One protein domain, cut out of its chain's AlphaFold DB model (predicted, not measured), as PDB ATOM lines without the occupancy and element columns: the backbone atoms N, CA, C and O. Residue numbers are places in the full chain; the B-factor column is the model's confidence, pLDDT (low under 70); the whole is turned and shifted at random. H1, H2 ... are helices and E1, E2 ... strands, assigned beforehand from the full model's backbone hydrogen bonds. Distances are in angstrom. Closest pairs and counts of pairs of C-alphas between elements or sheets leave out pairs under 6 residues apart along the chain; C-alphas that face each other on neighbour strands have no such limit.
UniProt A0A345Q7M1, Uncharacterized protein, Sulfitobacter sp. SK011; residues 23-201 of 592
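This is residues 23 to 201 of the 592 residues of an uncharacterized protein of Sulfitobacter sp. SK011 (UniProt A0A345Q7M1). Two lobes stand at the ends of a long shape, bridged by the long helix H4, which leads out from one lobe, and by H7, which crosses H4 on the way back. The larger lobe has H1, H2, H3, H8 and H9 packed together beside a tiny two-stranded sheet, E1 and E2; the smaller lobe has H5, H6 and loops gathered at the far ends of H4 and H7. The printed part has 179 residues with nine named helices and two named strands, in the order H1 H2 H3 E1 H4 H5 H6 H7 H8 E2 H9; the strands are antiparallel, and the class is mostly helix. The whole is loose, with a radius of gyration of the C-alphas of 22.5 A and spans of 69 by 31 by 24 A.

Begin at the sheet, with E1 at residues 81 to 83 and E2 at residues 183 to 185. Find C-alpha 84 at (-7.538, 35.883, 46.912); from there H4, residues 84 to 107, runs 34.3 A to C-alpha 107 at (-41.054, 33.783, 53.823). Beyond it look for H5, residues 119 to 123, and H6, residues 128 to 140, 18.0 A long. H7, residues 150 to 165, runs 22.0 A, and H8 is residues 171 to 176. Before the sheet find H1, residues 29 to 41, 18.4 A; H2, residues 44 to 58, 20.9 A; and H3, residues 62 to 76, 21.1 A. H9, residues 186 to 197, runs 17.0 A to C-alpha 197 at (-2.081, 49.203, 25.248).

Across E1 and E2, N 82 and O 184 are within hydrogen-bond range at 2.9 A. The closest C-alphas of H8 and E2 are those of Phe 176 and Val 184, 6.3 A. H8 touches H1 at a shallow tilt of 8 degrees, opposite ways, closest at the C-alphas of Leu 36 and Ala 175, 5.6 A. H9 touches H3 at a shallow tilt of 32 degrees, opposite ways, closest at the C-alphas of Val 66 and Leu 190, 7.0 A. H1 and H2 form a helical hairpin, closest at the C-alphas of Ala 40 and Glu 47, 4.4 A. H4 touches H7 at a steep tilt of 45 degrees, opposite ways, closest at the C-alphas of Arg 99 and Ala 157, 4.9 A. H6, with residues 139 to 140 alone, touches H7, about perpendicular at 90 degrees, closest at the C-alphas of Ala 140 and Ala 156, 5.4 A. H5 and H6 only just touch, with 3 pairs of C-alphas within 8 A, closest at Met 122 and Ala 130, 6.7 A. Every O i to N i+4 pair is within hydrogen-bond range in H1, H3, H5, H6, H7 and H9; H2 has 10 of 11, H4 19 of 20, and H8 0 of 2, with 3 of 3 O i to N i+3 pairs.

The two C-alphas farthest apart are those of Thr 23 and Gly 124, 72.2 A. The printed part has no cut, and its long link is H4 to H5, with 11 residues. The mean pLDDT of the printed part is 87.2; look for values under 70 at residues 23 to 25, 164 to 168 and 201.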
ATOM      1  N   THR A  23      16.673  38.812  41.598       42.25
ATOM      2  CA  THR A  23      16.250  39.603  40.440       42.25
ATOM      3  C   THR A  23      14.791  39.266  40.159       42.25
ATOM      4  O   THR A  23      14.504  38.220  39.581       42.25
ATOM      5  N   THR A  24      13.869  40.123  40.600       50.91
ATOM      6  CA  THR A  24      12.452  40.049  40.227       50.91
ATOM      7  C   THR A  24      12.353  40.298  38.725       50.91
ATOM      8  O   THR A  24      12.659  41.398  38.257       50.91
ATOM      9  N   ALA A  25      12.004  39.269  37.954       62.44
ATOM     10  CA  ALA A  25      11.747  39.421  36.530       62.44
ATOM     11  C   ALA A  25      10.540  40.352  36.355       62.44
ATOM     12  O   ALA A  25       9.466  40.084  36.880       62.44
ATOM     13  N   SER A  26      10.715  41.475  35.660       72.94
ATOM     14  CA  SER A  26       9.602  42.366  35.342       72.94
ATOM     15  C   SER A  26       8.701  41.694  34.307       72.94
ATOM     16  O   SER A  26       9.185  41.392  33.214       72.94
ATOM     17  N   ALA A  27       7.420  41.495  34.625       79.50
ATOM     18  CA  ALA A  27       6.432  40.981  33.678       79.50
ATOM     19  C   ALA A  27       6.440  41.801  32.374       79.50
ATOM     20  O   ALA A  27       6.457  43.036  32.413       79.50
ATOM     21  N   THR A  28       6.437  41.131  31.219       89.06
ATOM     22  CA  THR A  28       6.317  41.806  29.921       89.06
ATOM     23  C   THR A  28       4.843  41.979  29.531       89.06
ATOM     24  O   THR A  28       3.974  41.269  30.041       89.06
ATOM     25  N   PRO A  29       4.516  42.909  28.615       86.69
ATOM     26  CA  PRO A  29       3.155  43.045  28.095       86.69
ATOM     27  C   PRO A  29       2.571  41.745  27.521       86.69
ATOM     28  O   PRO A  29       1.398  41.446  27.744       86.69
ATOM     29  N   VAL A  30       3.399  40.952  26.831       87.25
ATOM     30  CA  VAL A  30       2.993  39.671  26.230       87.25
ATOM     31  C   VAL A  30       2.619  38.665  27.317       87.25
ATOM     32  O   VAL A  30       1.583  38.007  27.206       87.25
ATOM     33  N   ASP A  31       3.393  38.614  28.403       90.38
ATOM     34  CA  ASP A  31       3.115  37.728  29.539       90.38
ATOM     35  C   ASP A  31       1.774  38.073  30.196       90.38
ATOM     36  O   ASP A  31       0.994  37.182  30.528       90.38
ATOM     37  N   LEU A  32       1.459  39.366  30.337       91.50
ATOM     38  CA  LEU A  32       0.193  39.816  30.922       91.50
ATOM     39  C   LEU A  32      -1.013  39.461  30.039       91.50
ATOM     40  O   LEU A  32      -2.023  38.971  30.550       91.50
ATOM     41  N   GLN A  33      -0.921  39.675  28.722       92.44
ATOM     42  CA  GLN A  33      -1.985  39.286  27.790       92.44
ATOM     43  C   GLN A  33      -2.210  37.772  27.824       92.44
ATOM     44  O   GLN A  33      -3.356  37.319  27.893       92.44
ATOM     45  N   GLN A  34      -1.133  36.986  27.836       92.25
ATOM     46  CA  GLN A  34      -1.219  35.535  27.939       92.25
ATOM     47  C   GLN A  34      -1.831  35.098  29.281       92.25
ATOM     48  O   GLN A  34      -2.774  34.310  29.277       92.25
ATOM     49  N   LYS A  35      -1.393  35.666  30.414       92.44
ATOM     50  CA  LYS A  35      -1.943  35.391  31.758       92.44
ATOM     51  C   LYS A  35      -3.442  35.699  31.829       92.44
ATOM     52  O   LYS A  35      -4.211  34.928  32.410       92.44
ATOM     53  N   LEU A  36      -3.886  36.783  31.189       91.44
ATOM     54  CA  LEU A  36      -5.306  37.124  31.058       91.44
ATOM     55  C   LEU A  36      -6.073  36.092  30.229       91.44
ATOM     56  O   LEU A  36      -7.116  35.620  30.680       91.44
ATOM     57  N   LEU A  37      -5.563  35.714  29.056       89.81
ATOM     58  CA  LEU A  37      -6.201  34.728  28.180       89.81
ATOM     59  C   LEU A  37      -6.265  33.336  28.820       89.81
ATOM     60  O   LEU A  37      -7.300  32.678  28.747       89.81
ATOM     61  N   GLU A  38      -5.208  32.902  29.506       90.56
ATOM     62  CA  GLU A  38      -5.167  31.630  30.235       90.56
ATOM     63  C   GLU A  38      -6.147  31.607  31.409       90.56
ATOM     64  O   GLU A  38      -6.837  30.608  31.635       90.56
ATOM     65  N   THR A  39      -6.246  32.718  32.144       86.19
ATOM     66  CA  THR A  39      -7.235  32.865  33.219       86.19
ATOM     67  C   THR A  39      -8.652  32.831  32.654       86.19
ATOM     68  O   THR A  39      -9.538  32.202  33.232       86.19
ATOM     69  N   ALA A  40      -8.862  33.462  31.498       84.38
ATOM     70  CA  ALA A  40     -10.158  33.541  30.847       84.38
ATOM     71  C   ALA A  40     -10.593  32.213  30.204       84.38
ATOM     72  O   ALA A  40     -11.767  31.869  30.265       84.38
ATOM     73  N   ALA A  41      -9.663  31.418  29.673       86.62
ATOM     74  CA  ALA A  41      -9.948  30.118  29.057       86.62
ATOM     75  C   ALA A  41     -10.576  29.097  30.025       86.62
ATOM     76  O   ALA A  41     -11.191  28.121  29.598       86.62
ATOM     77  N   ARG A  42     -10.445  29.314  31.341       83.94
ATOM     78  CA  ARG A  42     -11.055  28.466  32.377       83.94
ATOM     79  C   ARG A  42     -12.557  28.724  32.559       83.94
ATOM     80  O   ARG A  42     -13.213  27.943  33.245       83.94
ATOM     81  N   ASP A  43     -13.101  29.788  31.963       79.44
ATOM     82  CA  ASP A  43     -14.500  30.203  32.109       79.44
ATOM     83  C   ASP A  43     -14.999  30.970  30.854       79.44
ATOM     84  O   ASP A  43     -14.585  32.105  30.607       79.44
ATOM     85  N   PRO A  44     -15.956  30.416  30.080       76.81
ATOM     86  CA  PRO A  44     -16.458  31.018  28.834       76.81
ATOM     87  C   PRO A  44     -17.070  32.424  28.956       76.81
ATOM     88  O   PRO A  44     -17.296  33.106  27.949       76.81
ATOM     89  N   MET A  45     -17.450  32.851  30.161       74.50
ATOM     90  CA  MET A  45     -17.926  34.214  30.394       74.50
ATOM     91  C   MET A  45     -16.770  35.168  30.706       74.50
ATOM     92  O   MET A  45     -16.780  36.284  30.183       74.50
ATOM     93  N   LEU A  46     -15.750  34.721  31.454       82.81
ATOM     94  CA  LEU A  46     -14.493  35.465  31.610       82.81
ATOM     95  C   LEU A  46     -13.814  35.681  30.256       82.81
ATOM     96  O   LEU A  46     -13.361  36.788  29.982       82.81
ATOM     97  N   GLU A  47     -13.809  34.668  29.386       86.00
ATOM     98  CA  GLU A  47     -13.300  34.780  28.014       86.00
ATOM     99  C   GLU A  47     -13.959  35.936  27.262       86.00
ATOM    100  O   GLU A  47     -13.273  36.791  26.710       86.00
ATOM    101  N   ARG A  48     -15.293  36.035  27.307       83.56
ATOM    102  CA  ARG A  48     -16.015  37.143  26.666       83.56
ATOM    103  C   ARG A  48     -15.639  38.504  27.245       83.56
ATOM    104  O   ARG A  48     -15.467  39.444  26.475       83.56
ATOM    105  N   GLN A  49     -15.510  38.613  28.566       86.06
ATOM    106  CA  GLN A  49     -15.155  39.871  29.225       86.06
ATOM    107  C   GLN A  49     -13.721  40.303  28.900       86.06
ATOM    108  O   GLN A  49     -13.503  41.457  28.537       86.06
ATOM    109  N   VAL A  50     -12.755  39.383  28.971       91.25
ATOM    110  CA  VAL A  50     -11.351  39.653  28.633       91.25
ATOM    111  C   VAL A  50     -11.207  39.988  27.149       91.25
ATOM    112  O   VAL A  50     -10.543  40.961  26.816       91.25
ATOM    113  N   MET A  51     -11.893  39.273  26.254       89.06
ATOM    114  CA  MET A  51     -11.882  39.583  24.819       89.06
ATOM    115  C   MET A  51     -12.508  40.945  24.514       89.06
ATOM    116  O   MET A  51     -11.986  41.688  23.689       89.06
ATOM    117  N   GLN A  52     -13.605  41.303  25.187       87.62
ATOM    118  CA  GLN A  52     -14.193  42.634  25.055       87.62
ATOM    119  C   GLN A  52     -13.223  43.713  25.546       87.62
ATOM    120  O   GLN A  52     -13.064  44.727  24.878       87.62
ATOM    121  N   MET A  53     -12.563  43.492  26.686       93.06
ATOM    122  CA  MET A  53     -11.562  44.407  27.229       93.06
ATOM    123  C   MET A  53     -10.405  44.616  26.246       93.06
ATOM    124  O   MET A  53     -10.105  45.756  25.909       93.06
ATOM    125  N   LEU A  54      -9.806  43.530  25.747       91.31
ATOM    126  CA  LEU A  54      -8.718  43.587  24.767       91.31
ATOM    127  C   LEU A  54      -9.163  44.286  23.476       91.31
ATOM    128  O   LEU A  54      -8.472  45.176  23.002       91.31
ATOM    129  N   SER A  55     -10.360  43.978  22.971       88.81
ATOM    130  CA  SER A  55     -10.905  44.624  21.772       88.81
ATOM    131  C   SER A  55     -11.128  46.132  21.951       88.81
ATOM    132  O   SER A  55     -10.885  46.899  21.025       88.81
ATOM    133  N   LEU A  56     -11.567  46.583  23.132       85.50
ATOM    134  CA  LEU A  56     -11.700  48.014  23.436       85.50
ATOM    135  C   LEU A  56     -10.328  48.707  23.508       85.50
ATOM    136  O   LEU A  56     -10.196  49.833  23.032       85.50
ATOM    137  N   ILE A  57      -9.308  48.040  24.062       90.25
ATOM    138  CA  ILE A  57      -7.927  48.553  24.074       90.25
ATOM    139  C   ILE A  57      -7.398  48.679  22.638       90.25
ATOM    140  O   ILE A  57      -6.914  49.744  22.270       90.25
ATOM    141  N   GLU A  58      -7.582  47.657  21.796       87.00
ATOM    142  CA  GLU A  58      -7.205  47.682  20.369       87.00
ATOM    143  C   GLU A  58      -7.900  48.811  19.585       87.00
ATOM    144  O   GLU A  58      -7.360  49.330  18.609       87.00
ATOM    145  N   GLN A  59      -9.096  49.220  20.016       84.88
ATOM    146  CA  GLN A  59      -9.851  50.340  19.444       84.88
ATOM    147  C   GLN A  59      -9.418  51.716  19.990       84.88
ATOM    148  O   GLN A  59     -10.057  52.721  19.670       84.88
ATOM    149  N   GLY A  60      -8.370  51.788  20.816       88.31
ATOM    150  CA  GLY A  60      -7.893  53.028  21.436       88.31
ATOM    151  C   GLY A  60      -8.802  53.554  22.552       88.31
ATOM    152  O   GLY A  60      -8.780  54.742  22.862       88.31
ATOM    153  N   GLN A  61      -9.638  52.699  23.153       90.88
ATOM    154  CA  GLN A  61     -10.596  53.076  24.202       90.88
ATOM    155  C   GLN A  61     -10.084  52.739  25.613       90.88
ATOM    156  O   GLN A  61     -10.851  52.293  26.473       90.88
ATOM    157  N   LEU A  62      -8.787  52.954  25.873       92.75
ATOM    158  CA  LEU A  62      -8.154  52.607  27.150       92.75
ATOM    159  C   LEU A  62      -8.845  53.275  28.349       92.75
ATOM    160  O   LEU A  62      -9.124  52.601  29.338       92.75
ATOM    161  N   ASP A  63      -9.184  54.563  28.261       89.31
ATOM    162  CA  ASP A  63      -9.835  55.294  29.362       89.31
ATOM    163  C   ASP A  63     -11.146  54.636  29.809       89.31
ATOM    164  O   ASP A  63     -11.443  54.547  31.003       89.31
ATOM    165  N   GLN A  64     -11.924  54.124  28.853       84.31
ATOM    166  CA  GLN A  64     -13.165  53.415  29.142       84.31
ATOM    167  C   GLN A  64     -12.884  52.085  29.848       84.31
ATOM    168  O   GLN A  64     -13.564  51.740  30.819       84.31
ATOM    169  N   VAL A  65     -11.873  51.347  29.387       93.12
ATOM    170  CA  VAL A  65     -11.447  50.092  30.012       93.12
ATOM    171  C   VAL A  65     -10.943  50.331  31.433       93.12
ATOM    172  O   VAL A  65     -11.340  49.605  32.345       93.12
ATOM    173  N   VAL A  66     -10.148  51.379  31.654       93.94
ATOM    174  CA  VAL A  66      -9.685  51.796  32.981       93.94
ATOM    175  C   VAL A  66     -10.872  52.110  33.887       93.94
ATOM    176  O   VAL A  66     -10.965  51.543  34.972       93.94
ATOM    177  N   GLN A  67     -11.819  52.945  33.446       88.06
ATOM    178  CA  GLN A  67     -12.995  53.293  34.254       88.06
ATOM    179  C   GLN A  67     -13.820  52.064  34.651       88.06
ATOM    180  O   GLN A  67     -14.198  51.929  35.816       88.06
ATOM    181  N   LEU A  68     -14.088  51.159  33.705       86.50
ATOM    182  CA  LEU A  68     -14.856  49.940  33.967       86.50
ATOM    183  C   LEU A  68     -14.116  49.001  34.925       86.50
ATOM    184  O   LEU A  68     -14.712  48.517  35.888       86.50
ATOM    185  N   THR A  69     -12.822  48.788  34.696       91.38
ATOM    186  CA  THR A  69     -12.013  47.840  35.472       91.38
ATOM    187  C   THR A  69     -11.748  48.362  36.886       91.38
ATOM    188  O   THR A  69     -11.896  47.617  37.849       91.38
ATOM    189  N   VAL A  70     -11.450  49.656  37.047       91.56
ATOM    190  CA  VAL A  70     -11.269  50.295  38.363       91.56
ATOM    191  C   VAL A  70     -12.576  50.305  39.155       91.56
ATOM    192  O   VAL A  70     -12.570  50.029  40.354       91.56
ATOM    193  N   LYS A  71     -13.713  50.578  38.504       87.31
ATOM    194  CA  LYS A  71     -15.024  50.494  39.161       87.31
ATOM    195  C   LYS A  71     -15.272  49.084  39.707       87.31
ATOM    196  O   LYS A  71     -15.583  48.945  40.887       87.31
ATOM    197  N   GLN A  72     -15.080  48.056  38.878       87.25
ATOM    198  CA  GLN A  72     -15.220  46.655  39.294       87.25
ATOM    199  C   GLN A  72     -14.240  46.286  40.415       87.25
ATOM    200  O   GLN A  72     -14.609  45.592  41.360       87.25
ATOM    201  N   PHE A  73     -13.006  46.790  40.348       92.50
ATOM    202  CA  PHE A  73     -12.008  46.601  41.392       92.50
ATOM    203  C   PHE A  73     -12.491  47.152  42.739       92.50
ATOM    204  O   PHE A  73     -12.485  46.423  43.725       92.50
ATOM    205  N   PHE A  74     -12.986  48.393  42.799       90.38
ATOM    206  CA  PHE A  74     -13.455  48.991  44.057       90.38
ATOM    207  C   PHE A  74     -14.780  48.417  44.574       90.38
ATOM    208  O   PHE A  74     -15.015  48.441  45.782       90.38
ATOM    209  N   GLU A  75     -15.625  47.859  43.703       83.44
ATOM    210  CA  GLU A  75     -16.804  47.090  44.126       83.44
ATOM    211  C   GLU A  75     -16.405  45.839  44.938       83.44
ATOM    212  O   GLU A  75     -17.111  45.455  45.874       83.44
ATOM    213  N   LEU A  76     -15.251  45.230  44.633       84.50
ATOM    214  CA  LEU A  76     -14.725  44.043  45.325       84.50
ATOM    215  C   LEU A  76     -13.778  44.383  46.475       84.50
ATOM    216  O   LEU A  76     -13.825  43.754  47.533       84.50
ATOM    217  N   ALA A  77     -12.924  45.375  46.254       91.31
ATOM    218  CA  ALA A  77     -11.851  45.807  47.129       91.31
ATOM    219  C   ALA A  77     -11.999  47.300  47.484       91.31
ATOM    220  O   ALA A  77     -11.180  48.124  47.070       91.31
ATOM    221  N   PRO A  78     -12.988  47.688  48.319       85.50
ATOM    222  CA  PRO A  78     -13.208  49.091  48.688       85.50
ATOM    223  C   PRO A  78     -12.001  49.771  49.351       85.50
ATOM    224  O   PRO A  78     -11.936  50.993  49.420       85.50
ATOM    225  N   ARG A  79     -11.057  48.979  49.877       90.38
ATOM    226  CA  ARG A  79      -9.831  49.451  50.535       90.38
ATOM    227  C   ARG A  79      -8.656  49.658  49.576       90.38
ATOM    228  O   ARG A  79      -7.580  50.013  50.040       90.38
ATOM    229  N   GLY A  80      -8.848  49.442  48.275       91.94
ATOM    230  CA  GLY A  80      -7.802  49.654  47.274       91.94
ATOM    231  C   GLY A  80      -6.864  48.463  47.054       91.94
ATOM    232  O   GLY A  80      -5.920  48.597  46.284       91.94
ATOM    233  N   THR A  81      -7.107  47.320  47.705       95.00
ATOM    234  CA  THR A  81      -6.283  46.106  47.590       95.00
ATOM    235  C   THR A  81      -7.146  44.860  47.421       95.00
ATOM    236  O   THR A  81      -8.074  44.614  48.201       95.00
ATOM    237  N   LEU A  82      -6.845  44.063  46.397       94.38
ATOM    238  CA  LEU A  82      -7.567  42.843  46.054       94.38
ATOM    239  C   LEU A  82      -6.660  41.635  46.278       94.38
ATOM    240  O   LEU A  82      -5.671  41.480  45.587       94.38
ATOM    241  N   SER A  83      -7.005  40.759  47.215       94.31
ATOM    242  CA  SER A  83      -6.313  39.479  47.408       94.31
ATOM    243  C   SER A  83      -7.259  38.310  47.163       94.31
ATOM    244  O   SER A  83      -8.485  38.478  47.174       94.31
ATOM    245  N   GLU A  84      -6.720  37.098  47.022       90.25
ATOM    246  CA  GLU A  84      -7.538  35.883  46.912       90.25
ATOM    247  C   GLU A  84      -8.522  35.747  48.090       90.25
ATOM    248  O   GLU A  84      -9.692  35.408  47.905       90.25
ATOM    249  N   ALA A  85      -8.096  36.122  49.300       90.62
ATOM    250  CA  ALA A  85      -8.956  36.129  50.482       90.62
ATOM    251  C   ALA A  85     -10.123  37.127  50.365       90.62
ATOM    252  O   ALA A  85     -11.242  36.812  50.779       90.62
ATOM    253  N   VAL A  86      -9.894  38.315  49.788       89.00
ATOM    254  CA  VAL A  86     -10.949  39.312  49.526       89.00
ATOM    255  C   VAL A  86     -11.920  38.797  48.463       89.00
ATOM    256  O   VAL A  86     -13.136  38.906  48.642       89.00
ATOM    257  N   ILE A  87     -11.408  38.171  47.399       86.12
ATOM    258  CA  ILE A  87     -12.226  37.544  46.352       86.12
ATOM    259  C   ILE A  87     -13.115  36.451  46.957       86.12
ATOM    260  O   ILE A  87     -14.328  36.450  46.738       86.12
ATOM    261  N   GLU A  88     -12.553  35.549  47.763       86.50
ATOM    262  CA  GLU A  88     -13.313  34.486  48.425       86.50
ATOM    263  C   GLU A  88     -14.335  35.033  49.433       86.50
ATOM    264  O   GLU A  88     -15.468  34.544  49.502       86.50
ATOM    265  N   ALA A  89     -13.994  36.085  50.181       86.44
ATOM    266  CA  ALA A  89     -14.935  36.757  51.074       86.44
ATOM    267  C   ALA A  89     -16.100  37.402  50.301       86.44
ATOM    268  O   ALA A  89     -17.257  37.252  50.701       86.44
ATOM    269  N   SER A  90     -15.822  38.059  49.171       81.69
ATOM    270  CA  SER A  90     -16.840  38.659  48.299       81.69
ATOM    271  C   SER A  90     -17.754  37.601  47.667       81.69
ATOM    272  O   SER A  90     -18.985  37.732  47.709       81.69
ATOM    273  N   LYS A  91     -17.189  36.479  47.191       82.81
ATOM    274  CA  LYS A  91     -17.961  35.314  46.718       82.81
ATOM    275  C   LYS A  91     -18.902  34.799  47.808       82.81
ATOM    276  O   LYS A  91     -20.101  34.659  47.571       82.81
ATOM    277  N   LYS A  92     -18.391  34.567  49.024       85.88
ATOM    278  CA  LYS A  92     -19.203  34.112  50.169       85.88
ATOM    279  C   LYS A  92     -20.305  35.108  50.521       85.88
ATOM    280  O   LYS A  92     -21.452  34.695  50.685       85.88
ATOM    281  N   LYS A  93     -19.983  36.404  50.595       84.00
ATOM    282  CA  LYS A  93     -20.952  37.471  50.883       84.00
ATOM    283  C   LYS A  93     -22.079  37.475  49.859       84.00
ATOM    284  O   LYS A  93     -23.248  37.580  50.231       84.00
ATOM    285  N   THR A  94     -21.754  37.339  48.579       76.62
ATOM    286  CA  THR A  94     -22.789  37.440  47.557       76.62
ATOM    287  C   THR A  94     -23.623  36.170  47.432       76.62
ATOM    288  O   THR A  94     -24.836  36.276  47.285       76.62
ATOM    289  N   ILE A  95     -23.037  34.983  47.639       82.75
ATOM    290  CA  ILE A  95     -23.805  33.740  47.827       82.75
ATOM    291  C   ILE A  95     -24.763  33.884  49.016       82.75
ATOM    292  O   ILE A  95     -25.937  33.543  48.899       82.75
ATOM    293  N   ALA A  96     -24.297  34.417  50.149       86.38
ATOM    294  CA  ALA A  96     -25.147  34.654  51.316       86.38
ATOM    295  C   ALA A  96     -26.278  35.652  51.009       86.38
ATOM    296  O   ALA A  96     -27.419  35.416  51.394       86.38
ATOM    297  N   THR A  97     -25.988  36.713  50.254       81.06
ATOM    298  CA  THR A  97     -26.984  37.710  49.821       81.06
ATOM    299  C   THR A  97     -28.022  37.095  48.878       81.06
ATOM    300  O   THR A  97     -29.216  37.337  49.035       81.06
ATOM    301  N   ALA A  98     -27.594  36.262  47.925       77.06
ATOM    302  CA  ALA A  98     -28.487  35.545  47.017       77.06
ATOM    303  C   ALA A  98     -29.398  34.565  47.773       77.06
ATOM    304  O   ALA A  98     -30.601  34.534  47.521       77.06
ATOM    305  N   ARG A  99     -28.848  33.827  48.749       87.06
ATOM    306  CA  ARG A  99     -29.635  32.964  49.647       87.06
ATOM    307  C   ARG A  99     -30.661  33.768  50.437       87.06
ATOM    308  O   ARG A  99     -31.821  33.385  50.472       87.06
ATOM    309  N   ALA A 100     -30.246  34.884  51.035       86.62
ATOM    310  CA  ALA A 100     -31.131  35.738  51.820       86.62
ATOM    311  C   ALA A 100     -32.288  36.292  50.978       86.62
ATOM    312  O   ALA A 100     -33.432  36.214  51.406       86.62
ATOM    313  N   ARG A 101     -32.012  36.777  49.757       81.00
ATOM    314  CA  ARG A 101     -33.050  37.249  48.825       81.00
ATOM    315  C   ARG A 101     -34.025  36.145  48.427       81.00
ATOM    316  O   ARG A 101     -35.225  36.385  48.413       81.00
ATOM    317  N   PHE A 102     -33.512  34.952  48.119       83.88
ATOM    318  CA  PHE A 102     -34.356  33.802  47.801       83.88
ATOM    319  C   PHE A 102     -35.279  33.468  48.974       83.88
ATOM    320  O   PHE A 102     -36.484  33.383  48.787       83.88
ATOM    321  N   LEU A 103     -34.734  33.346  50.188       88.12
ATOM    322  CA  LEU A 103     -35.526  33.052  51.384       88.12
ATOM    323  C   LEU A 103     -36.563  34.145  51.667       88.12
ATOM    324  O   LEU A 103     -37.726  33.830  51.885       88.12
ATOM    325  N   ALA A 104     -36.172  35.419  51.598       84.56
ATOM    326  CA  ALA A 104     -37.069  36.550  51.838       84.56
ATOM    327  C   ALA A 104     -38.280  36.559  50.893       84.56
ATOM    328  O   ALA A 104     -39.377  36.905  51.314       84.56
ATOM    329  N   GLN A 105     -38.097  36.140  49.635       81.62
ATOM    330  CA  GLN A 105     -39.193  36.046  48.671       81.62
ATOM    331  C   GLN A 105     -40.267  35.034  49.101       81.62
ATOM    332  O   GLN A 105     -41.436  35.229  48.778       81.62
ATOM    333  N   TYR A 106     -39.880  33.961  49.792       84.62
ATOM    334  CA  TYR A 106     -40.779  32.852  50.112       84.62
ATOM    335  C   TYR A 106     -41.282  32.860  51.552       84.62
ATOM    336  O   TYR A 106     -42.387  32.391  51.793       84.62
ATOM    337  N   LEU A 107     -40.556  33.496  52.474       86.50
ATOM    338  CA  LEU A 107     -41.054  33.783  53.823       86.50
ATOM    339  C   LEU A 107     -42.310  34.669  53.818       86.50
ATOM    340  O   LEU A 107     -43.037  34.694  54.797       86.50
ATOM    341  N   GLY A 108     -42.603  35.377  52.721       85.94
ATOM    342  CA  GLY A 108     -43.877  36.087  52.563       85.94
ATOM    343  C   GLY A 108     -45.105  35.174  52.423       85.94
ATOM    344  O   GLY A 108     -46.225  35.676  52.471       85.94
ATOM    345  N   TYR A 109     -44.904  33.866  52.228       89.81
ATOM    346  CA  TYR A 109     -45.966  32.863  52.098       89.81
ATOM    347  C   TYR A 109     -46.121  31.966  53.333       89.81
ATOM    348  O   TYR A 109     -47.074  31.198  53.380       89.81
ATOM    349  N   ASP A 110     -45.207  32.080  54.296       92.00
ATOM    350  CA  ASP A 110     -45.304  31.503  55.639       92.00
ATOM    351  C   ASP A 110     -46.176  32.452  56.481       92.00
ATOM    352  O   ASP A 110     -45.723  33.484  56.986       92.00
ATOM    353  N   LEU A 111     -47.482  32.191  56.481       89.88
ATOM    354  CA  LEU A 111     -48.505  33.070  57.042       89.88
ATOM    355  C   LEU A 111     -48.631  32.913  58.556       89.88
ATOM    356  O   LEU A 111     -49.073  33.858  59.220       89.88
ATOM    357  N   ASP A 112     -48.286  31.745  59.099       92.00
ATOM    358  CA  ASP A 112     -48.329  31.484  60.539       92.00
ATOM    359  C   ASP A 112     -46.968  31.621  61.247       92.00
ATOM    360  O   ASP A 112     -46.926  31.736  62.478       92.00
ATOM    361  N   GLY A 113     -45.881  31.766  60.484       92.19
ATOM    362  CA  GLY A 113     -44.536  32.047  60.974       92.19
ATOM    363  C   GLY A 113     -43.820  30.819  61.528       92.19
ATOM    364  O   GLY A 113     -42.890  30.978  62.331       92.19
ATOM    365  N   ASP A 114     -44.257  29.610  61.170       91.75
ATOM    366  CA  ASP A 114     -43.637  28.362  61.613       91.75
ATOM    367  C   ASP A 114     -42.362  28.002  60.820       91.75
ATOM    368  O   ASP A 114     -41.594  27.112  61.215       91.75
ATOM    369  N   GLY A 115     -42.067  28.767  59.763       87.62
ATOM    370  CA  GLY A 115     -40.913  28.611  58.889       87.62
ATOM    371  C   GLY A 115     -41.137  27.639  57.728       87.62
ATOM    372  O   GLY A 115     -40.225  27.456  56.913       87.62
ATOM    373  N   ALA A 116     -42.297  26.998  57.642       92.81
ATOM    374  CA  ALA A 116     -42.695  26.160  56.527       92.81
ATOM    375  C   ALA A 116     -43.706  26.889  55.632       92.81
ATOM    376  O   ALA A 116     -44.271  27.915  55.980       92.81
ATOM    377  N   ILE A 117     -43.886  26.375  54.417       93.81
ATOM    378  CA  ILE A 117     -44.991  26.785  53.548       93.81
ATOM    379  C   ILE A 117     -45.864  25.558  53.368       93.81
ATOM    380  O   ILE A 117     -45.492  24.624  52.654       93.81
ATOM    381  N   SER A 118     -47.004  25.550  54.038       94.81
ATOM    382  CA  SER A 118     -47.947  24.441  54.044       94.81
ATOM    383  C   SER A 118     -48.889  24.467  52.837       94.81
ATOM    384  O   SER A 118     -49.167  25.514  52.242       94.81
ATOM    385  N   LYS A 119     -49.491  23.321  52.492       93.19
ATOM    386  CA  LYS A 119     -50.550  23.250  51.454       93.19
ATOM    387  C   LYS A 119     -51.701  24.215  51.696       93.19
ATOM    388  O   LYS A 119     -52.310  24.702  50.743       93.19
ATOM    389  N   ILE A 120     -52.036  24.447  52.963       93.38
ATOM    390  CA  ILE A 120     -53.142  25.324  53.339       93.38
ATOM    391  C   ILE A 120     -52.788  26.767  52.980       93.38
ATOM    392  O   ILE A 120     -53.591  27.438  52.332       93.38
ATOM    393  N   GLU A 121     -51.576  27.216  53.294       91.88
ATOM    394  CA  GLU A 121     -51.098  28.556  52.938       91.88
ATOM    395  C   GLU A 121     -50.998  28.730  51.421       91.88
ATOM    396  O   GLU A 121     -51.455  29.735  50.878       91.88
ATOM    397  N   MET A 122     -50.534  27.697  50.710       92.31
ATOM    398  CA  MET A 122     -50.509  27.682  49.243       92.31
ATOM    399  C   MET A 122     -51.900  27.802  48.619       92.31
ATOM    400  O   MET A 122     -52.058  28.455  47.588       92.31
ATOM    401  N   SER A 123     -52.916  27.183  49.228       89.00
ATOM    402  CA  SER A 123     -54.291  27.201  48.711       89.00
ATOM    403  C   SER A 123     -54.940  28.590  48.752       89.00
ATOM    404  O   SER A 123     -55.888  28.847  48.010       89.00
ATOM    405  N   GLY A 124     -54.413  29.489  49.590       85.56
ATOM    406  CA  GLY A 124     -54.831  30.887  49.671       85.56
ATOM    407  C   GLY A 124     -54.223  31.791  48.594       85.56
ATOM    408  O   GLY A 124     -54.653  32.938  48.464       85.56
ATOM    409  N   LEU A 125     -53.248  31.301  47.820       88.38
ATOM    410  CA  LEU A 125     -52.563  32.072  46.783       88.38
ATOM    411  C   LEU A 125     -53.311  32.002  45.448       88.38
ATOM    412  O   LEU A 125     -53.850  30.966  45.061       88.38
ATOM    413  N   TYR A 126     -53.275  33.095  44.684       87.69
ATOM    414  CA  TYR A 126     -53.911  33.171  43.366       87.69
ATOM    415  C   TYR A 126     -52.962  33.745  42.307       87.69
ATOM    416  O   TYR A 126     -52.031  34.499  42.591       87.69
ATOM    417  N   GLY A 127     -53.202  33.388  41.043       87.75
ATOM    418  CA  GLY A 127     -52.478  33.943  39.899       87.75
ATOM    419  C   GLY A 127     -50.970  33.668  39.928       87.75
ATOM    420  O   GLY A 127     -50.529  32.524  40.043       87.75
ATOM    421  N   ASN A 128     -50.169  34.728  39.787       72.50
ATOM    422  CA  ASN A 128     -48.711  34.622  39.678       72.50
ATOM    423  C   ASN A 128     -48.040  34.114  40.962       72.50
ATOM    424  O   ASN A 128     -46.971  33.515  40.882       72.50
ATOM    425  N   GLU A 129     -48.634  34.354  42.131       81.00
ATOM    426  CA  GLU A 129     -48.089  33.895  43.416       81.00
ATOM    427  C   GLU A 129     -48.212  32.378  43.539       81.00
ATOM    428  O   GLU A 129     -47.214  31.701  43.777       81.00
ATOM    429  N   ALA A 130     -49.393  31.833  43.225       87.62
ATOM    430  CA  ALA A 130     -49.617  30.391  43.179       87.62
ATOM    431  C   ALA A 130     -48.653  29.695  42.201       87.62
ATOM    432  O   ALA A 130     -48.030  28.698  42.547       87.62
ATOM    433  N   ALA A 131     -48.456  30.250  40.998       83.38
ATOM    434  CA  ALA A 131     -47.530  29.678  40.017       83.38
ATOM    435  C   ALA A 131     -46.071  29.634  40.519       83.38
ATOM    436  O   ALA A 131     -45.364  28.648  40.290       83.38
ATOM    437  N   LYS A 132     -45.616  30.683  41.219       84.12
ATOM    438  CA  LYS A 132     -44.270  30.736  41.815       84.12
ATOM    439  C   LYS A 132     -44.098  29.685  42.903       84.12
ATOM    440  O   LYS A 132     -43.101  28.969  42.885       84.12
ATOM    441  N   VAL A 133     -45.065  29.575  43.812       88.88
ATOM    442  CA  VAL A 133     -44.979  28.629  44.929       88.88
ATOM    443  C   VAL A 133     -45.117  27.183  44.456       88.88
ATOM    444  O   VAL A 133     -44.357  26.340  44.906       88.88
ATOM    445  N   VAL A 134     -45.953  26.895  43.453       89.31
ATOM    446  CA  VAL A 134     -46.014  25.560  42.823       89.31
ATOM    447  C   VAL A 134     -44.694  25.191  42.141       89.31
ATOM    448  O   VAL A 134     -44.246  24.048  42.222       89.31
ATOM    449  N   THR A 135     -44.041  26.151  41.479       87.44
ATOM    450  CA  THR A 135     -42.716  25.917  40.881       87.44
ATOM    451  C   THR A 135     -41.672  25.634  41.959       87.44
ATOM    452  O   THR A 135     -40.836  24.744  41.796       87.44
ATOM    453  N   LEU A 136     -41.723  26.376  43.071       88.19
ATOM    454  CA  LEU A 136     -40.864  26.125  44.220       88.19
ATOM    455  C   LEU A 136     -41.133  24.738  44.810       88.19
ATOM    456  O   LEU A 136     -40.181  23.997  44.992       88.19
ATOM    457  N   LEU A 137     -42.394  24.361  45.027       90.19
ATOM    458  CA  LEU A 137     -42.784  23.047  45.537       90.19
ATOM    459  C   LEU A 137     -42.151  21.933  44.700       90.19
ATOM    460  O   LEU A 137     -41.409  21.113  45.222       90.19
ATOM    461  N   GLY A 138     -42.304  21.990  43.373       88.56
ATOM    462  CA  GLY A 138     -41.724  20.993  42.467       88.56
ATOM    463  C   GLY A 138     -40.189  20.927  42.442       88.56
ATOM    464  O   GLY A 138     -39.641  20.032  41.805       88.56
ATOM    465  N   THR A 139     -39.485  21.867  43.080       88.31
ATOM    466  CA  THR A 139     -38.011  21.914  43.105       88.31
ATOM    467  C   THR A 139     -37.404  21.841  44.505       88.31
ATOM    468  O   THR A 139     -36.254  21.421  44.634       88.31
ATOM    469  N   ALA A 140     -38.143  22.251  45.535       92.19
ATOM    470  CA  ALA A 140     -37.671  22.388  46.905       92.19
ATOM    471  C   ALA A 140     -38.239  21.321  47.845       92.19
ATOM    472  O   ALA A 140     -37.531  20.967  48.776       92.19
ATOM    473  N   ASP A 141     -39.442  20.791  47.600       93.50
ATOM    474  CA  ASP A 141     -40.024  19.700  48.392       93.50
ATOM    475  C   ASP A 141     -39.330  18.378  48.031       93.50
ATOM    476  O   ASP A 141     -39.579  17.754  46.997       93.50
ATOM    477  N   LEU A 142     -38.354  17.997  48.851       92.56
ATOM    478  CA  LEU A 142     -37.477  16.860  48.579       92.56
ATOM    479  C   LEU A 142     -38.086  15.559  49.082       92.56
ATOM    480  O   LEU A 142     -37.757  14.486  48.566       92.56
ATOM    481  N   ASN A 143     -38.933  15.648  50.103       93.44
ATOM    482  CA  ASN A 143     -39.577  14.496  50.709       93.44
ATOM    483  C   ASN A 143     -40.958  14.192  50.077       93.44
ATOM    484  O   ASN A 143     -41.478  13.093  50.274       93.44
ATOM    485  N   ASN A 144     -41.473  15.091  49.230       93.94
ATOM    486  CA  ASN A 144     -42.777  15.043  48.566       93.94
ATOM    487  C   ASN A 144     -43.964  14.954  49.542       93.94
ATOM    488  O   ASN A 144     -44.989  14.340  49.218       93.94
ATOM    489  N   ASP A 145     -43.844  15.523  50.743       94.62
ATOM    490  CA  ASP A 145     -44.955  15.644  51.691       94.62
ATOM    491  C   ASP A 145     -45.935  16.754  51.276       94.62
ATOM    492  O   ASP A 145     -47.117  16.734  51.650       94.62
ATOM    493  N   GLY A 146     -45.499  17.613  50.354       93.00
ATOM    494  CA  GLY A 146     -46.238  18.697  49.745       93.00
ATOM    495  C   GLY A 146     -46.314  19.956  50.604       93.00
ATOM    496  O   GLY A 146     -47.085  20.844  50.244       93.00
ATOM    497  N   ASP A 147     -45.546  20.020  51.686       94.19
ATOM    498  CA  ASP A 147     -45.180  21.241  52.385       94.19
ATOM    499  C   ASP A 147     -43.714  21.575  52.033       94.19
ATOM    500  O   ASP A 147     -42.987  20.769  51.457       94.19
ATOM    501  N   ILE A 148     -43.269  22.803  52.295       94.44
ATOM    502  CA  ILE A 148     -41.873  23.196  52.052       94.44
ATOM    503  C   ILE A 148     -41.260  23.612  53.376       94.44
ATOM    504  O   ILE A 148     -41.526  24.706  53.869       94.44
ATOM    505  N   SER A 149     -40.425  22.754  53.954       95.19
ATOM    506  CA  SER A 149     -39.780  23.030  55.240       95.19
ATOM    507  C   SER A 149     -38.673  24.092  55.143       95.19
ATOM    508  O   SER A 149     -38.087  24.332  54.081       95.19
ATOM    509  N   VAL A 150     -38.289  24.679  56.286       91.88
ATOM    510  CA  VAL A 150     -37.135  25.600  56.390       91.88
ATOM    511  C   VAL A 150     -35.862  24.997  55.786       91.88
ATOM    512  O   VAL A 150     -35.074  25.698  55.146       91.88
ATOM    513  N   GLU A 151     -35.612  23.709  56.018       94.25
ATOM    514  CA  GLU A 151     -34.382  23.054  55.562       94.25
ATOM    515  C   GLU A 151     -34.394  22.809  54.048       94.25
ATOM    516  O   GLU A 151     -33.373  23.000  53.379       94.25
ATOM    517  N   GLU A 152     -35.558  22.501  53.484       94.56
ATOM    518  CA  GLU A 152     -35.787  22.430  52.039       94.56
ATOM    519  C   GLU A 152     -35.626  23.794  51.369       94.56
ATOM    520  O   GLU A 152     -34.890  23.916  50.386       94.56
ATOM    521  N   LEU A 153     -36.192  24.849  51.961       91.31
ATOM    522  CA  LEU A 153     -36.001  26.234  51.526       91.31
ATOM    523  C   LEU A 153     -34.528  26.654  51.570       91.31
ATOM    524  O   LEU A 153     -34.018  27.231  50.607       91.31
ATOM    525  N   LYS A 154     -33.806  26.353  52.657       91.94
ATOM    526  CA  LYS A 154     -32.364  26.636  52.778       91.94
ATOM    527  C   LYS A 154     -31.550  25.890  51.731       91.94
ATOM    528  O   LYS A 154     -30.592  26.458  51.187       91.94
ATOM    529  N   LYS A 155     -31.897  24.631  51.456       93.12
ATOM    530  CA  LYS A 155     -31.219  23.834  50.438       93.12
ATOM    531  C   LYS A 155     -31.510  24.374  49.041       93.12
ATOM    532  O   LYS A 155     -30.557  24.640  48.315       93.12
ATOM    533  N   ALA A 156     -32.764  24.661  48.702       90.94
ATOM    534  CA  ALA A 156     -33.139  25.291  47.437       90.94
ATOM    535  C   ALA A 156     -32.450  26.655  47.251       90.94
ATOM    536  O   ALA A 156     -31.861  26.919  46.203       90.94
ATOM    537  N   ALA A 157     -32.411  27.489  48.297       89.81
ATOM    538  CA  ALA A 157     -31.683  28.756  48.297       89.81
ATOM    539  C   ALA A 157     -30.178  28.551  48.063       89.81
ATOM    540  O   ALA A 157     -29.536  29.326  47.351       89.81
ATOM    541  N   THR A 158     -29.598  27.511  48.665       90.19
ATOM    542  CA  THR A 158     -28.185  27.157  48.513       90.19
ATOM    543  C   THR A 158     -27.869  26.652  47.113       90.19
ATOM    544  O   THR A 158     -26.872  27.096  46.545       90.19
ATOM    545  N   ASP A 159     -28.716  25.795  46.551       88.81
ATOM    546  CA  ASP A 159     -28.581  25.242  45.205       88.81
ATOM    547  C   ASP A 159     -28.726  26.365  44.162       88.81
ATOM    548  O   ASP A 159     -27.862  26.532  43.297       88.81
ATOM    549  N   GLN A 160     -29.726  27.240  44.321       85.81
ATOM    550  CA  GLN A 160     -29.945  28.410  43.466       85.81
ATOM    551  C   GLN A 160     -28.793  29.423  43.551       85.81
ATOM    552  O   GLN A 160     -28.304  29.920  42.532       85.81
ATOM    553  N   ALA A 161     -28.308  29.726  44.758       84.06
ATOM    554  CA  ALA A 161     -27.141  30.588  44.936       84.06
ATOM    555  C   ALA A 161     -25.851  29.926  44.414       84.06
ATOM    556  O   ALA A 161     -24.954  30.612  43.924       84.06
ATOM    557  N   GLY A 162     -25.767  28.595  44.468       80.25
ATOM    558  CA  GLY A 162     -24.696  27.799  43.875       80.25
ATOM    559  C   GLY A 162     -24.646  27.938  42.355       80.25
ATOM    560  O   GLY A 162     -23.565  28.110  41.801       80.25
ATOM    561  N   GLN A 163     -25.795  27.990  41.681       77.81
ATOM    562  CA  GLN A 163     -25.849  28.286  40.244       77.81
ATOM    563  C   GLN A 163     -25.361  29.708  39.918       77.81
ATOM    564  O   GLN A 163     -24.750  29.930  38.872       77.81
ATOM    565  N   GLN A 164     -25.560  30.675  40.824       67.75
ATOM    566  CA  GLN A 164     -24.995  32.024  40.683       67.75
ATOM    567  C   GLN A 164     -23.492  32.098  40.990       67.75
ATOM    568  O   GLN A 164     -22.837  33.042  40.552       67.75
ATOM    569  N   ARG A 165     -22.913  31.104  41.679       66.00
ATOM    570  CA  ARG A 165     -21.469  31.034  41.970       66.00
ATOM    571  C   ARG A 165     -20.621  31.066  40.697       66.00
ATOM    572  O   ARG A 165     -19.542  31.651  40.710       66.00
ATOM    573  N   ASN A 166     -21.154  30.531  39.599       59.44
ATOM    574  CA  ASN A 166     -20.520  30.541  38.280       59.44
ATOM    575  C   ASN A 166     -20.567  31.908  37.578       59.44
ATOM    576  O   ASN A 166     -20.111  31.995  36.449       59.44
ATOM    577  N   ARG A 167     -21.126  32.960  38.199       61.16
ATOM    578  CA  ARG A 167     -21.222  34.313  37.614       61.16
ATOM    579  C   ARG A 167     -20.209  35.322  38.176       61.16
ATOM    580  O   ARG A 167     -20.216  36.481  37.768       61.16
ATOM    581  N   TYR A 168     -19.344  34.918  39.113       64.06
ATOM    582  CA  TYR A 168     -18.313  35.796  39.690       64.06
ATOM    583  C   TYR A 168     -17.045  35.802  38.836       64.06
ATOM    584  O   TYR A 168     -16.044  35.167  39.162       64.06
ATOM    585  N   HIS A 169     -17.093  36.567  37.750       71.12
ATOM    586  CA  HIS A 169     -16.038  36.676  36.740       71.12
ATOM    587  C   HIS A 169     -14.999  37.748  37.087       71.12
ATOM    588  O   HIS A 169     -14.724  38.648  36.304       71.12
ATOM    589  N   VAL A 170     -14.421  37.678  38.284       75.75
ATOM    590  CA  VAL A 170     -13.454  38.691  38.760       75.75
ATOM    591  C   VAL A 170     -12.054  38.125  38.974       75.75
ATOM    592  O   VAL A 170     -11.127  38.862  39.289       75.75
ATOM    593  N   GLY A 171     -11.881  36.817  38.751       82.75
ATOM    594  CA  GLY A 171     -10.585  36.146  38.863       82.75
ATOM    595  C   GLY A 171      -9.531  36.693  37.899       82.75
ATOM    596  O   GLY A 171      -8.354  36.669  38.233       82.75
ATOM    597  N   TYR A 172      -9.936  37.259  36.754       89.06
ATOM    598  CA  TYR A 172      -8.996  37.876  35.811       89.06
ATOM    599  C   TYR A 172      -8.288  39.110  36.382       89.06
ATOM    600  O   TYR A 172      -7.216  39.453  35.899       89.06
ATOM    601  N   LEU A 173      -8.838  39.761  37.415       92.00
ATOM    602  CA  LEU A 173      -8.167  40.890  38.059       92.00
ATOM    603  C   LEU A 173      -6.857  40.456  38.731       92.00
ATOM    604  O   LEU A 173      -5.919  41.239  38.753       92.00
ATOM    605  N   MET A 174      -6.751  39.196  39.173       92.88
ATOM    606  CA  MET A 174      -5.497  38.630  39.695       92.88
ATOM    607  C   MET A 174      -4.422  38.449  38.616       92.88
ATOM    608  O   MET A 174      -3.259  38.233  38.937       92.88
ATOM    609  N   ALA A 175      -4.766  38.552  37.328       92.06
ATOM    610  CA  ALA A 175      -3.747  38.584  36.281       92.06
ATOM    611  C   ALA A 175      -2.891  39.861  36.353       92.06
ATOM    612  O   ALA A 175      -1.762  39.843  35.874       92.06
ATOM    613  N   PHE A 176      -3.405  40.928  36.978       95.19
ATOM    614  CA  PHE A 176      -2.701  42.194  37.195       95.19
ATOM    615  C   PHE A 176      -1.833  42.212  38.458       95.19
ATOM    616  O   PHE A 176      -1.290  43.262  38.768       95.19
ATOM    617  N   ASP A 177      -1.701  41.092  39.166       95.19
ATOM    618  CA  ASP A 177      -0.657  40.903  40.177       95.19
ATOM    619  C   ASP A 177       0.682  40.799  39.429       95.19
ATOM    620  O   ASP A 177       0.967  39.769  38.793       95.19
ATOM    621  N   LEU A 178       1.396  41.928  39.351       93.56
ATOM    622  CA  LEU A 178       2.573  42.091  38.495       93.56
ATOM    623  C   LEU A 178       3.868  41.757  39.231       93.56
ATOM    624  O   LEU A 178       4.860  41.447  38.567       93.56
ATOM    625  N   ASP A 179       3.879  41.873  40.558       93.38
ATOM    626  CA  ASP A 179       5.015  41.500  41.401       93.38
ATOM    627  C   ASP A 179       4.865  40.121  42.072       93.38
ATOM    628  O   ASP A 179       5.820  39.643  42.688       93.38
ATOM    629  N   GLU A 180       3.734  39.446  41.840       92.88
ATOM    630  CA  GLU A 180       3.406  38.100  42.321       92.88
ATOM    631  C   GLU A 180       3.336  38.004  43.854       92.88
ATOM    632  O   GLU A 180       3.601  36.943  44.432       92.88
ATOM    633  N   ASP A 181       2.962  39.096  44.531       93.44
ATOM    634  CA  ASP A 181       2.807  39.129  45.989       93.44
ATOM    635  C   ASP A 181       1.460  38.548  46.481       93.44
ATOM    636  O   ASP A 181       1.244  38.368  47.689       93.44
ATOM    637  N   GLY A 182       0.568  38.176  45.554       93.06
ATOM    638  CA  GLY A 182      -0.758  37.622  45.830       93.06
ATOM    639  C   GLY A 182      -1.823  38.683  46.126       93.06
ATOM    640  O   GLY A 182      -2.947  38.345  46.537       93.06
ATOM    641  N   VAL A 183      -1.491  39.957  45.938       94.69
ATOM    642  CA  VAL A 183      -2.348  41.123  46.104       94.69
ATOM    643  C   VAL A 183      -2.281  41.951  44.824       94.69
ATOM    644  O   VAL A 183      -1.269  42.051  44.164       94.69
ATOM    645  N   VAL A 184      -3.407  42.543  44.442       96.31
ATOM    646  CA  VAL A 184      -3.472  43.499  43.339       96.31
ATOM    647  C   VAL A 184      -3.833  44.852  43.913       96.31
ATOM    648  O   VAL A 184      -4.920  45.037  44.478       96.31
ATOM    649  N   GLY A 185      -2.922  45.804  43.778       96.62
ATOM    650  CA  GLY A 185      -3.163  47.216  44.027       96.62
ATOM    651  C   GLY A 185      -3.771  47.931  42.817       96.62
ATOM    652  O   GLY A 185      -3.674  47.492  41.671       96.62
ATOM    653  N   VAL A 186      -4.360  49.107  43.055       95.62
ATOM    654  CA  VAL A 186      -4.840  49.983  41.965       95.62
ATOM    655  C   VAL A 186      -3.698  50.373  41.019       95.62
ATOM    656  O   VAL A 186      -3.905  50.492  39.813       95.62
ATOM    657  N   GLU A 187      -2.489  50.565  41.547       94.94
ATOM    658  CA  GLU A 187      -1.320  50.944  40.750       94.94
ATOM    659  C   GLU A 187      -0.908  49.847  39.765       94.94
ATOM    660  O   GLU A 187      -0.637  50.145  38.602       94.94
ATOM    661  N   GLU A 188      -0.925  48.584  40.191       94.88
ATOM    662  CA  GLU A 188      -0.606  47.440  39.333       94.88
ATOM    663  C   GLU A 188      -1.670  47.214  38.266       94.88
ATOM    664  O   GLU A 188      -1.343  47.000  37.099       94.88
ATOM    665  N   LEU A 189      -2.944  47.379  38.635       96.00
ATOM    666  CA  LEU A 189      -4.059  47.344  37.697       96.00
ATOM    667  C   LEU A 189      -3.878  48.383  36.581       96.00
ATOM    668  O   LEU A 189      -3.940  48.054  35.395       96.00
ATOM    669  N   LEU A 190      -3.614  49.641  36.946       95.44
ATOM    670  CA  LEU A 190      -3.397  50.723  35.981       95.44
ATOM    671  C   LEU A 190      -2.137  50.497  35.138       95.44
ATOM    672  O   LEU A 190      -2.145  50.760  33.935       95.44
ATOM    673  N   LYS A 191      -1.058  50.012  35.757       95.25
ATOM    674  CA  LYS A 191       0.195  49.692  35.070       95.25
ATOM    675  C   LYS A 191      -0.012  48.577  34.048       95.25
ATOM    676  O   LYS A 191       0.393  48.745  32.902       95.25
ATOM    677  N   GLY A 192      -0.687  47.494  34.418       94.62
ATOM    678  CA  GLY A 192      -0.952  46.386  33.508       94.62
ATOM    679  C   GLY A 192      -1.896  46.771  32.367       94.62
ATOM    680  O   GLY A 192      -1.647  46.400  31.226       94.62
ATOM    681  N   LEU A 193      -2.917  47.597  32.618       94.19
ATOM    682  CA  LEU A 193      -3.786  48.101  31.544       94.19
ATOM    683  C   LEU A 193      -3.011  48.934  30.509       94.19
ATOM    684  O   LEU A 193      -3.235  48.776  29.312       94.19
ATOM    685  N   ARG A 194      -2.051  49.755  30.949       94.12
ATOM    686  CA  ARG A 194      -1.143  50.486  30.043       94.12
ATOM    687  C   ARG A 194      -0.162  49.566  29.317       94.12
ATOM    688  O   ARG A 194       0.186  49.824  28.173       94.12
ATOM    689  N   MET A 195       0.285  48.485  29.960       93.44
ATOM    690  CA  MET A 195       1.114  47.477  29.290       93.44
ATOM    691  C   MET A 195       0.350  46.806  28.146       93.44
ATOM    692  O   MET A 195       0.929  46.606  27.085       93.44
ATOM    693  N   LEU A 196      -0.941  46.512  28.328       91.50
ATOM    694  CA  LEU A 196      -1.780  45.939  27.270       91.50
ATOM    695  C   LEU A 196      -1.980  46.890  26.086       91.50
ATOM    696  O   LEU A 196      -2.058  46.425  24.958       91.50
ATOM    697  N   GLU A 197      -2.041  48.200  26.322       92.75
ATOM    698  CA  GLU A 197      -2.081  49.203  25.248       92.75
ATOM    699  C   GLU A 197      -0.773  49.234  24.444       92.75
ATOM    700  O   GLU A 197      -0.797  49.356  23.224       92.75
ATOM    701  N   ALA A 198       0.371  49.053  25.110       88.56
ATOM    702  CA  ALA A 198       1.685  49.042  24.466       88.56
ATOM    703  C   ALA A 198       1.943  47.802  23.583       88.56
ATOM    704  O   ALA A 198       2.958  47.755  22.882       88.56
ATOM    705  N   LEU A 199       1.047  46.807  23.594       83.25
ATOM    706  CA  LEU A 199       1.018  45.713  22.622       83.25
ATOM    707  C   LEU A 199       0.467  46.224  21.286       83.25
ATOM    708  O   LEU A 199      -0.567  45.762  20.806       83.25
ATOM    709  N   GLU A 200       1.140  47.189  20.662       70.44
ATOM    710  CA  GLU A 200       0.819  47.487  19.272       70.44
ATOM    711  C   GLU A 200       1.140  46.255  18.414       70.44
ATOM    712  O   GLU A 200       2.214  45.654  18.557       70.44
ATOM    713  N   PRO A 201       0.248  45.856  17.489       54.50
ATOM    714  CA  PRO A 201       0.625  44.898  16.472       54.50
ATOM    715  C   PRO A 201       1.758  45.540  15.673       54.50
ATOM    716  O   PRO A 201       1.629  46.657  15.182       54.50
TER     717      PRO A 201